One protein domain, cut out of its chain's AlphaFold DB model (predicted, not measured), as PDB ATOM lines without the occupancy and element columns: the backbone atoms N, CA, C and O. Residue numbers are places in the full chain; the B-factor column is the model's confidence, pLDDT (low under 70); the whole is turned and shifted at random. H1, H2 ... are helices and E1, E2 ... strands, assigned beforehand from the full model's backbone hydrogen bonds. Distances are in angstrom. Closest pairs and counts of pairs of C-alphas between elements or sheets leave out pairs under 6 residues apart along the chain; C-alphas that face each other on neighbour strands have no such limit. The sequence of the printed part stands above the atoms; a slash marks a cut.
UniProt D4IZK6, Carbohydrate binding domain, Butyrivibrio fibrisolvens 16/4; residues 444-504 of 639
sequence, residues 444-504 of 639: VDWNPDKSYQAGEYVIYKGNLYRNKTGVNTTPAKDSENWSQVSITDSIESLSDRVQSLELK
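What this domain is: This is residues 444 to 504 of the 639 residues of the protein "Carbohydrate binding domain" of Butyrivibrio fibrisolvens 16/4 (UniProt D4IZK6). What shape do these atoms make? They make a small compact head, holding a three-stranded sheet, E1 E2 E3, and two long loops, residues 444 to 456 and 468 to 481, with one long helix, H1, sticking out from it as an arm by its residues 488 to 504. What is it built of? The printed part has 61 residues, with three named strands and then one named helix along the chain; the sheet's order is E1, E2, E3, all antiparallel, and the class is mixed, helices and strands, with under half of the residues in named elements. How large is it? The whole is loose, with a radius of gyration of the C-alphas of 14.4 A, and it spans 49 by 21 by 18 A, the arm making the length.

How they stand to each other: How are the strands joined? E1, residues 457 to 460, E2, residues 463 to 467, and E3, residues 482 to 484, form a meander, each strand the antiparallel neighbour of the one before; E1 and E3 are the edge strands. The hairpin of E1 and E2 has directions at 139 degrees, with N 458 and O 465 2.8 A apart and N 460 and O 463 2.9 A apart, both within hydrogen-bond range. In the hairpin of E2 and E3, at 146 degrees, N 466 and O 483 are within hydrogen-bond range at 2.8 A, and the C-alphas of Arg 466 and Ser 483, which face each other, are 5.3 A apart. Does anything else pair with the sheet? Residues 444 to 445 form a short parallel pairing with residues 458 to 459 of E1. Where does the helix stand? H1, residues 487 to 504, is not on the sheet, with 2 pairs of C-alphas within 10 A. It is apart from E1, and only just apart from E2, the closest C-alphas being 8.3 A apart; in its backbone 13 of 14 O i to N i+4 pairs are within hydrogen-bond range.

Where its parts are: Where are the strands? E1 begins at C-alpha 457, (125.975, 22.440, -1.175). E2 is 13.0 A long from first to last C-alpha, E1 9.9 A and E3 6.6 A. Where does the helix run? H1 goes from C-alpha 487 at (138.034, 23.247, 1.080) to C-alpha 504 at (148.800, 47.895, 0.038), 26.9 A.

The domain as a whole: How far does it reach? The two C-alphas farthest apart, those of Asp 449 and Lys 504, are 49.3 A apart; without residues 488 to 504 the body spans 22 by 18 by 17 A. Is it continuous? The printed part has no cut; the link from E2 to E3 is long, with 14 residues, and those from E1 to E2 and from E3 to H1 are tight. Where is confidence low? Residues 486 to 504 are under 70 in pLDDT, H1 has a mean of 40, and the mean of the printed part is 74.2.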
ATOM      1  N   VAL A 444     124.330  19.002   2.862       87.25
ATOM      2  CA  VAL A 444     123.607  17.768   3.200       87.25
ATOM      3  C   VAL A 444     124.058  16.630   2.296       87.25
ATOM      4  O   VAL A 444     124.537  16.879   1.190       87.25
ATOM      5  N   ASP A 445     123.856  15.380   2.703       91.00
ATOM      6  CA  ASP A 445     124.104  14.251   1.805       91.00
ATOM      7  C   ASP A 445     123.303  14.387   0.501       91.00
ATOM      8  O   ASP A 445     122.121  14.768   0.485       91.00
ATOM      9  N   TRP A 446     123.968  14.098  -0.616       93.50
ATOM     10  CA  TRP A 446     123.348  14.119  -1.928       93.50
ATOM     11  C   TRP A 446     122.325  12.991  -2.048       93.50
ATOM     12  O   TRP A 446     122.630  11.815  -1.846       93.50
ATOM     13  N   ASN A 447     121.110  13.363  -2.434       91.56
ATOM     14  CA  ASN A 447     119.982  12.471  -2.611       91.56
ATOM     15  C   ASN A 447     119.416  12.667  -4.034       91.56
ATOM     16  O   ASN A 447     119.090  13.803  -4.394       91.56
ATOM     17  N   PRO A 448     119.278  11.603  -4.850       92.88
ATOM     18  CA  PRO A 448     118.750  11.705  -6.214       92.88
ATOM     19  C   PRO A 448     117.297  12.205  -6.277       92.88
ATOM     20  O   PRO A 448     116.908  12.800  -7.278       92.88
ATOM     21  N   ASP A 449     116.510  12.009  -5.218       92.44
ATOM     22  CA  ASP A 449     115.080  12.336  -5.172       92.44
ATOM     23  C   ASP A 449     114.796  13.756  -4.635       92.44
ATOM     24  O   ASP A 449     113.647  14.199  -4.605       92.44
ATOM     25  N   LYS A 450     115.829  14.492  -4.196       91.94
ATOM     26  CA  LYS A 450     115.705  15.856  -3.654       91.94
ATOM     27  C   LYS A 450     115.988  16.908  -4.735       91.94
ATOM     28  O   LYS A 450     116.882  16.742  -5.553       91.94
ATOM     29  N   SER A 451     115.269  18.028  -4.738       88.12
ATOM     30  CA  SER A 451     115.641  19.204  -5.541       88.12
ATOM     31  C   SER A 451     116.613  20.099  -4.770       88.12
ATOM     32  O   SER A 451     116.337  20.406  -3.609       88.12
ATOM     33  N   TYR A 452     117.674  20.569  -5.428       91.56
ATOM     34  CA  TYR A 452     118.641  21.519  -4.868       91.56
ATOM     35  C   TYR A 452     118.592  22.840  -5.636       91.56
ATOM     36  O   TYR A 452     118.457  22.832  -6.858       91.56
ATOM     37  N   GLN A 453     118.692  23.972  -4.944       92.12
ATOM     38  CA  GLN A 453     118.752  25.298  -5.568       92.12
ATOM     39  C   GLN A 453     120.170  25.633  -6.044       92.12
ATOM     40  O   GLN A 453     121.163  25.139  -5.509       92.12
ATOM     41  N   ALA A 454     120.280  26.519  -7.038       91.62
ATOM     42  CA  ALA A 454     121.571  27.053  -7.458       91.62
ATOM     43  C   ALA A 454     122.257  27.757  -6.273       91.62
ATOM     44  O   ALA A 454     121.701  28.674  -5.670       91.62
ATOM     45  N   GLY A 455     123.473  27.326  -5.949       82.75
ATOM     46  CA  GLY A 455     124.255  27.792  -4.810       82.75
ATOM     47  C   GLY A 455     124.240  26.874  -3.585       82.75
ATOM     48  O   GLY A 455     125.113  27.062  -2.742       82.75
ATOM     49  N   GLU A 456     123.332  25.895  -3.488       90.06
ATOM     50  CA  GLU A 456     123.314  24.924  -2.382       90.06
ATOM     51  C   GLU A 456     124.464  23.910  -2.473       90.06
ATOM     52  O   GLU A 456     124.957  23.594  -3.561       90.06
ATOM     53  N   TYR A 457     124.869  23.383  -1.316       89.94
ATOM     54  CA  TYR A 457     125.975  22.440  -1.175       89.94
ATOM     55  C   TYR A 457     125.480  21.033  -0.824       89.94
ATOM     56  O   TYR A 457     124.518  20.865  -0.071       89.94
ATOM     57  N   VAL A 458     126.161  20.011  -1.344       90.56
ATOM     58  CA  VAL A 458     125.890  18.599  -1.051       90.56
ATOM     59  C   VAL A 458     127.171  17.799  -0.863       90.56
ATOM     60  O   VAL A 458     128.195  18.111  -1.468       90.56
ATOM     61  N   ILE A 459     127.094  16.721  -0.088       86.69
ATOM     62  CA  ILE A 459     128.166  15.731   0.039       86.69
ATOM     63  C   ILE A 459     127.828  14.531  -0.844       86.69
ATOM     64  O   ILE A 459     126.774  13.915  -0.699       86.69
ATOM     65  N   TYR A 460     128.723  14.170  -1.758       88.81
ATOM     66  CA  TYR A 460     128.587  12.970  -2.576       88.81
ATOM     67  C   TYR A 460     129.899  12.190  -2.562       88.81
ATOM     68  O   TYR A 460     130.931  12.682  -3.013       88.81
ATOM     69  N   LYS A 461     129.862  10.959  -2.030       84.75
ATOM     70  CA  LYS A 461     131.044  10.092  -1.857       84.75
ATOM     71  C   LYS A 461     132.216  10.810  -1.158       84.75
ATOM     72  O   LYS A 461     133.323  10.840  -1.686       84.75
ATOM     73  N   GLY A 462     131.943  11.447  -0.016       71.62
ATOM     74  CA  GLY A 462     132.936  12.188   0.781       71.62
ATOM     75  C   GLY A 462     133.402  13.527   0.191       71.62
ATOM     76  O   GLY A 462     134.125  14.262   0.852       71.62
ATOM     77  N   ASN A 463     132.977  13.879  -1.024       78.19
ATOM     78  CA  ASN A 463     133.376  15.113  -1.693       78.19
ATOM     79  C   ASN A 463     132.253  16.155  -1.621       78.19
ATOM     80  O   ASN A 463     131.078  15.824  -1.810       78.19
ATOM     81  N   LEU A 464     132.615  17.412  -1.365       83.88
ATOM     82  CA  LEU A 464     131.686  18.539  -1.339       83.88
ATOM     83  C   LEU A 464     131.448  19.060  -2.762       83.88
ATOM     84  O   LEU A 464     132.392  19.335  -3.502       83.88
ATOM     85  N   TYR A 465     130.185  19.245  -3.136       89.12
ATOM     86  CA  TYR A 465     129.781  19.833  -4.411       89.12
ATOM     87  C   TYR A 465     128.815  20.990  -4.185       89.12
ATOM     88  O   TYR A 465     127.922  20.907  -3.349       89.12
ATOM     89  N   ARG A 466     128.952  22.046  -4.983       92.00
ATOM     90  CA  ARG A 466     128.007  23.163  -5.062       92.00
ATOM     91  C   ARG A 466     127.182  23.039  -6.336       92.00
ATOM     92  O   ARG A 466     127.743  22.842  -7.415       92.00
ATOM     93  N   ASN A 467     125.864  23.161  -6.226       92.44
ATOM     94  CA  ASN A 467     124.985  23.180  -7.389       92.44
ATOM     95  C   ASN A 467     125.107  24.535  -8.103       92.44
ATOM     96  O   ASN A 467     125.027  25.585  -7.465       92.44
ATOM     97  N   LYS A 468     125.302  24.534  -9.422       93.31
ATOM     98  CA  LYS A 468     125.489  25.752 -10.227       93.31
ATOM     99  C   LYS A 468     124.202  26.275 -10.862       93.31
ATOM    100  O   LYS A 468     124.113  27.468 -11.134       93.31
ATOM    101  N   THR A 469     123.226  25.406 -11.116       91.69
ATOM    102  CA  THR A 469     122.101  25.672 -12.037       91.69
ATOM    103  C   THR A 469     120.717  25.462 -11.417       91.69
ATOM    104  O   THR A 469     119.723  25.914 -11.979       91.69
ATOM    105  N   GLY A 470     120.637  24.789 -10.268       89.12
ATOM    106  CA  GLY A 470     119.400  24.312  -9.648       89.12
ATOM    107  C   GLY A 470     118.905  22.961 -10.186       89.12
ATOM    108  O   GLY A 470     117.798  22.536  -9.860       89.12
ATOM    109  N   VAL A 471     119.688  22.277 -11.030       91.25
ATOM    110  CA  VAL A 471     119.326  20.963 -11.583       91.25
ATOM    111  C   VAL A 471     119.980  19.863 -10.745       91.25
ATOM    112  O   VAL A 471     121.196  19.869 -10.554       91.25
ATOM    113  N   ASN A 472     119.194  18.902 -10.243       92.94
ATOM    114  CA  ASN A 472     119.741  17.755  -9.516       92.94
ATOM    115  C   ASN A 472     120.109  16.599 -10.459       92.94
ATOM    116  O   ASN A 472     119.263  15.795 -10.848       92.94
ATOM    117  N   THR A 473     121.390  16.503 -10.787       92.50
ATOM    118  CA  THR A 473     122.022  15.341 -11.435       92.50
ATOM    119  C   THR A 473     123.102  14.736 -10.527       92.50
ATOM    120  O   THR A 473     123.339  15.234  -9.431       92.50
ATOM    121  N   THR A 474     123.764  13.646 -10.935       93.06
ATOM    122  CA  THR A 474     124.843  13.030 -10.136       93.06
ATOM    123  C   THR A 474     126.101  13.920 -10.114       93.06
ATOM    124  O   THR A 474     126.732  14.047 -11.166       93.06
ATOM    125  N   PRO A 475     126.548  14.458  -8.957       88.56
ATOM    126  CA  PRO A 475     127.538  15.541  -8.928       88.56
ATOM    127  C   PRO A 475     128.880  15.217  -9.589       88.56
ATOM    128  O   PRO A 475     129.369  15.982 -10.411       88.56
ATOM    129  N   ALA A 476     129.433  14.028  -9.332       84.06
ATOM    130  CA  ALA A 476     130.711  13.601  -9.915       84.06
ATOM    131  C   ALA A 476     130.648  13.210 -11.411       84.06
ATOM    132  O   ALA A 476     131.638  12.731 -11.958       84.06
ATOM    133  N   LYS A 477     129.483  13.319 -12.068       87.75
ATOM    134  CA  LYS A 477     129.294  12.977 -13.492       87.75
ATOM    135  C   LYS A 477     128.803  14.143 -14.345       87.75
ATOM    136  O   LYS A 477     128.683  13.985 -15.556       87.75
ATOM    137  N   ASP A 478     128.497  15.275 -13.724       88.69
ATOM    138  CA  ASP A 478     127.866  16.414 -14.374       88.69
ATOM    139  C   ASP A 478     128.505  17.712 -13.872       88.69
ATOM    140  O   ASP A 478     128.016  18.388 -12.964       88.69
ATOM    141  N   SER A 479     129.630  18.044 -14.500       89.75
ATOM    142  CA  SER A 479     130.356  19.290 -14.276       89.75
ATOM    143  C   SER A 479     129.666  20.513 -14.891       89.75
ATOM    144  O   SER A 479     130.174  21.625 -14.746       89.75
ATOM    145  N   GLU A 480     128.518  20.364 -15.565       90.75
ATOM    146  CA  GLU A 480     127.711  21.486 -16.054       90.75
ATOM    147  C   GLU A 480     126.798  22.002 -14.934       90.75
ATOM    148  O   GLU A 480     126.798  23.203 -14.641       90.75
ATOM    149  N   ASN A 481     126.133  21.088 -14.221       90.75
ATOM    150  CA  ASN A 481     125.215  21.398 -13.123       90.75
ATOM    151  C   ASN A 481     125.880  21.442 -11.737       90.75
ATOM    152  O   ASN A 481     125.372  22.131 -10.851       90.75
ATOM    153  N   TRP A 482     127.043  20.811 -11.544       92.12
ATOM    154  CA  TRP A 482     127.772  20.813 -10.268       92.12
ATOM    155  C   TRP A 482     129.220  21.286 -10.413       92.12
ATOM    156  O   TRP A 482     129.861  21.096 -11.443       92.12
ATOM    157  N   SER A 483     129.752  21.905  -9.363       89.31
ATOM    158  CA  SER A 483     131.188  22.151  -9.191       89.31
ATOM    159  C   SER A 483     131.650  21.495  -7.899       89.31
ATOM    160  O   SER A 483     131.069  21.770  -6.848       89.31
ATOM    161  N   GLN A 484     132.682  20.655  -7.964       87.50
ATOM    162  CA  GLN A 484     133.361  20.180  -6.760       87.50
ATOM    163  C   GLN A 484     133.990  21.382  -6.050       87.50
ATOM    164  O   GLN A 484     134.540  22.264  -6.706       87.50
ATOM    165  N   VAL A 485     133.854  21.441  -4.730       75.69
ATOM    166  CA  VAL A 485     134.391  22.520  -3.903       75.69
ATOM    167  C   VAL A 485     135.481  21.930  -3.035       75.69
ATOM    168  O   VAL A 485     135.206  21.210  -2.076       75.69
ATOM    169  N   SER A 486     136.720  22.233  -3.396       66.19
ATOM    170  CA  SER A 486     137.861  22.000  -2.527       66.19
ATOM    171  C   SER A 486     137.809  22.987  -1.359       66.19
ATOM    172  O   SER A 486     137.576  24.191  -1.526       66.19
ATOM    173  N   ILE A 487     137.975  22.450  -0.150       51.81
ATOM    174  CA  ILE A 487     138.034  23.247   1.080       51.81
ATOM    175  C   ILE A 487     139.344  24.043   1.104       51.81
ATOM    176  O   ILE A 487     139.329  25.206   1.501       51.81
ATOM    177  N   THR A 488     140.431  23.452   0.594       45.50
ATOM    178  CA  THR A 488     141.744  24.087   0.428       45.50
ATOM    179  C   THR A 488     141.622  25.350  -0.419       45.50
ATOM    180  O   THR A 488     141.769  26.434   0.131       45.50
ATOM    181  N   ASP A 489     141.181  25.248  -1.677       48.34
ATOM    182  CA  ASP A 489     141.043  26.378  -2.615       48.34
ATOM    183  C   ASP A 489     140.184  27.527  -2.041       48.34
ATOM    184  O   ASP A 489     140.371  28.706  -2.352       48.34
ATOM    185  N   SER A 490     139.213  27.190  -1.182       42.69
ATOM    186  CA  SER A 490     138.335  28.159  -0.515       42.69
ATOM    187  C   SER A 490     139.038  28.921   0.618       42.69
ATOM    188  O   SER A 490     138.762  30.106   0.818       42.69
ATOM    189  N   ILE A 491     139.935  28.258   1.355       43.44
ATOM    190  CA  ILE A 491     140.792  28.855   2.392       43.44
ATOM    191  C   ILE A 491     141.913  29.670   1.741       43.44
ATOM    192  O   ILE A 491     142.159  30.805   2.144       43.44
ATOM    193  N   GLU A 492     142.530  29.130   0.693       43.09
ATOM    194  CA  GLU A 492     143.554  29.791  -0.116       43.09
ATOM    195  C   GLU A 492     143.034  31.112  -0.712       43.09
ATOM    196  O   GLU A 492     143.601  32.174  -0.465       43.09
ATOM    197  N   SER A 493     141.861  31.100  -1.359       42.44
ATOM    198  CA  SER A 493     141.236  32.319  -1.901       42.44
ATOM    199  C   SER A 493     140.873  33.362  -0.826       42.44
ATOM    200  O   SER A 493     140.791  34.561  -1.112       42.44
ATOM    201  N   LEU A 494     140.648  32.935   0.422       39.53
ATOM    202  CA  LEU A 494     140.481  33.835   1.567       39.53
ATOM    203  C   LEU A 494     141.826  34.417   2.029       39.53
ATOM    204  O   LEU A 494     141.896  35.624   2.263       39.53
ATOM    205  N   SER A 495     142.875  33.594   2.091       39.97
ATOM    206  CA  SER A 495     144.255  33.996   2.396       39.97
ATOM    207  C   SER A 495     144.763  35.050   1.407       39.97
ATOM    208  O   SER A 495     145.145  36.145   1.822       39.97
ATOM    209  N   ASP A 496     144.633  34.801   0.101       42.16
ATOM    210  CA  ASP A 496     145.030  35.736  -0.963       42.16
ATOM    211  C   ASP A 496     144.311  37.086  -0.841       42.16
ATOM    212  O   ASP A 496     144.891  38.157  -1.040       42.16
ATOM    213  N   ARG A 497     143.022  37.066  -0.475       39.44
ATOM    214  CA  ARG A 497     142.239  38.292  -0.274       39.44
ATOM    215  C   ARG A 497     142.694  39.069   0.957       39.44
ATOM    216  O   ARG A 497     142.690  40.297   0.891       39.44
ATOM    217  N   VAL A 498     143.108  38.398   2.031       37.78
ATOM    218  CA  VAL A 498     143.698  39.041   3.218       37.78
ATOM    219  C   VAL A 498     145.075  39.623   2.882       37.78
ATOM    220  O   VAL A 498     145.277  40.820   3.079       37.78
ATOM    221  N   GLN A 499     145.962  38.861   2.238       40.16
ATOM    222  CA  GLN A 499     147.270  39.366   1.800       40.16
ATOM    223  C   GLN A 499     147.152  40.541   0.813       40.16
ATOM    224  O   GLN A 499     147.919  41.499   0.894       40.16
ATOM    225  N   SER A 500     146.147  40.547  -0.071       37.84
ATOM    226  CA  SER A 500     145.891  41.676  -0.986       37.84
ATOM    227  C   SER A 500     145.465  42.975  -0.279       37.84
ATOM    228  O   SER A 500     145.565  44.062  -0.861       37.84
ATOM    229  N   LEU A 501     144.985  42.879   0.967       33.75
ATOM    230  CA  LEU A 501     144.676  44.023   1.826       33.75
ATOM    231  C   LEU A 501     145.920  44.490   2.601       33.75
ATOM    232  O   LEU A 501     146.087  45.695   2.781       33.75
ATOM    233  N   GLU A 502     146.807  43.569   2.989       33.00
ATOM    234  CA  GLU A 502     148.060  43.859   3.707       33.00
ATOM    235  C   GLU A 502     149.170  44.412   2.797       33.00
ATOM    236  O   GLU A 502     149.870  45.344   3.179       33.00
ATOM    237  N   LEU A 503     149.297  43.936   1.553       32.62
ATOM    238  CA  LEU A 503     150.336  44.384   0.607       32.62
ATOM    239  C   LEU A 503     150.181  45.839   0.123       32.62
ATOM    240  O   LEU A 503     151.062  46.375  -0.548       32.62
ATOM    241  N   LYS A 504     149.081  46.516   0.468       32.69
ATOM    242  CA  LYS A 504     148.800  47.895   0.038       32.69
ATOM    243  C   LYS A 504     149.566  48.980   0.809       32.69
ATOM    244  O   LYS A 504     149.346  50.160   0.539       32.69
TER     245      LYS A 504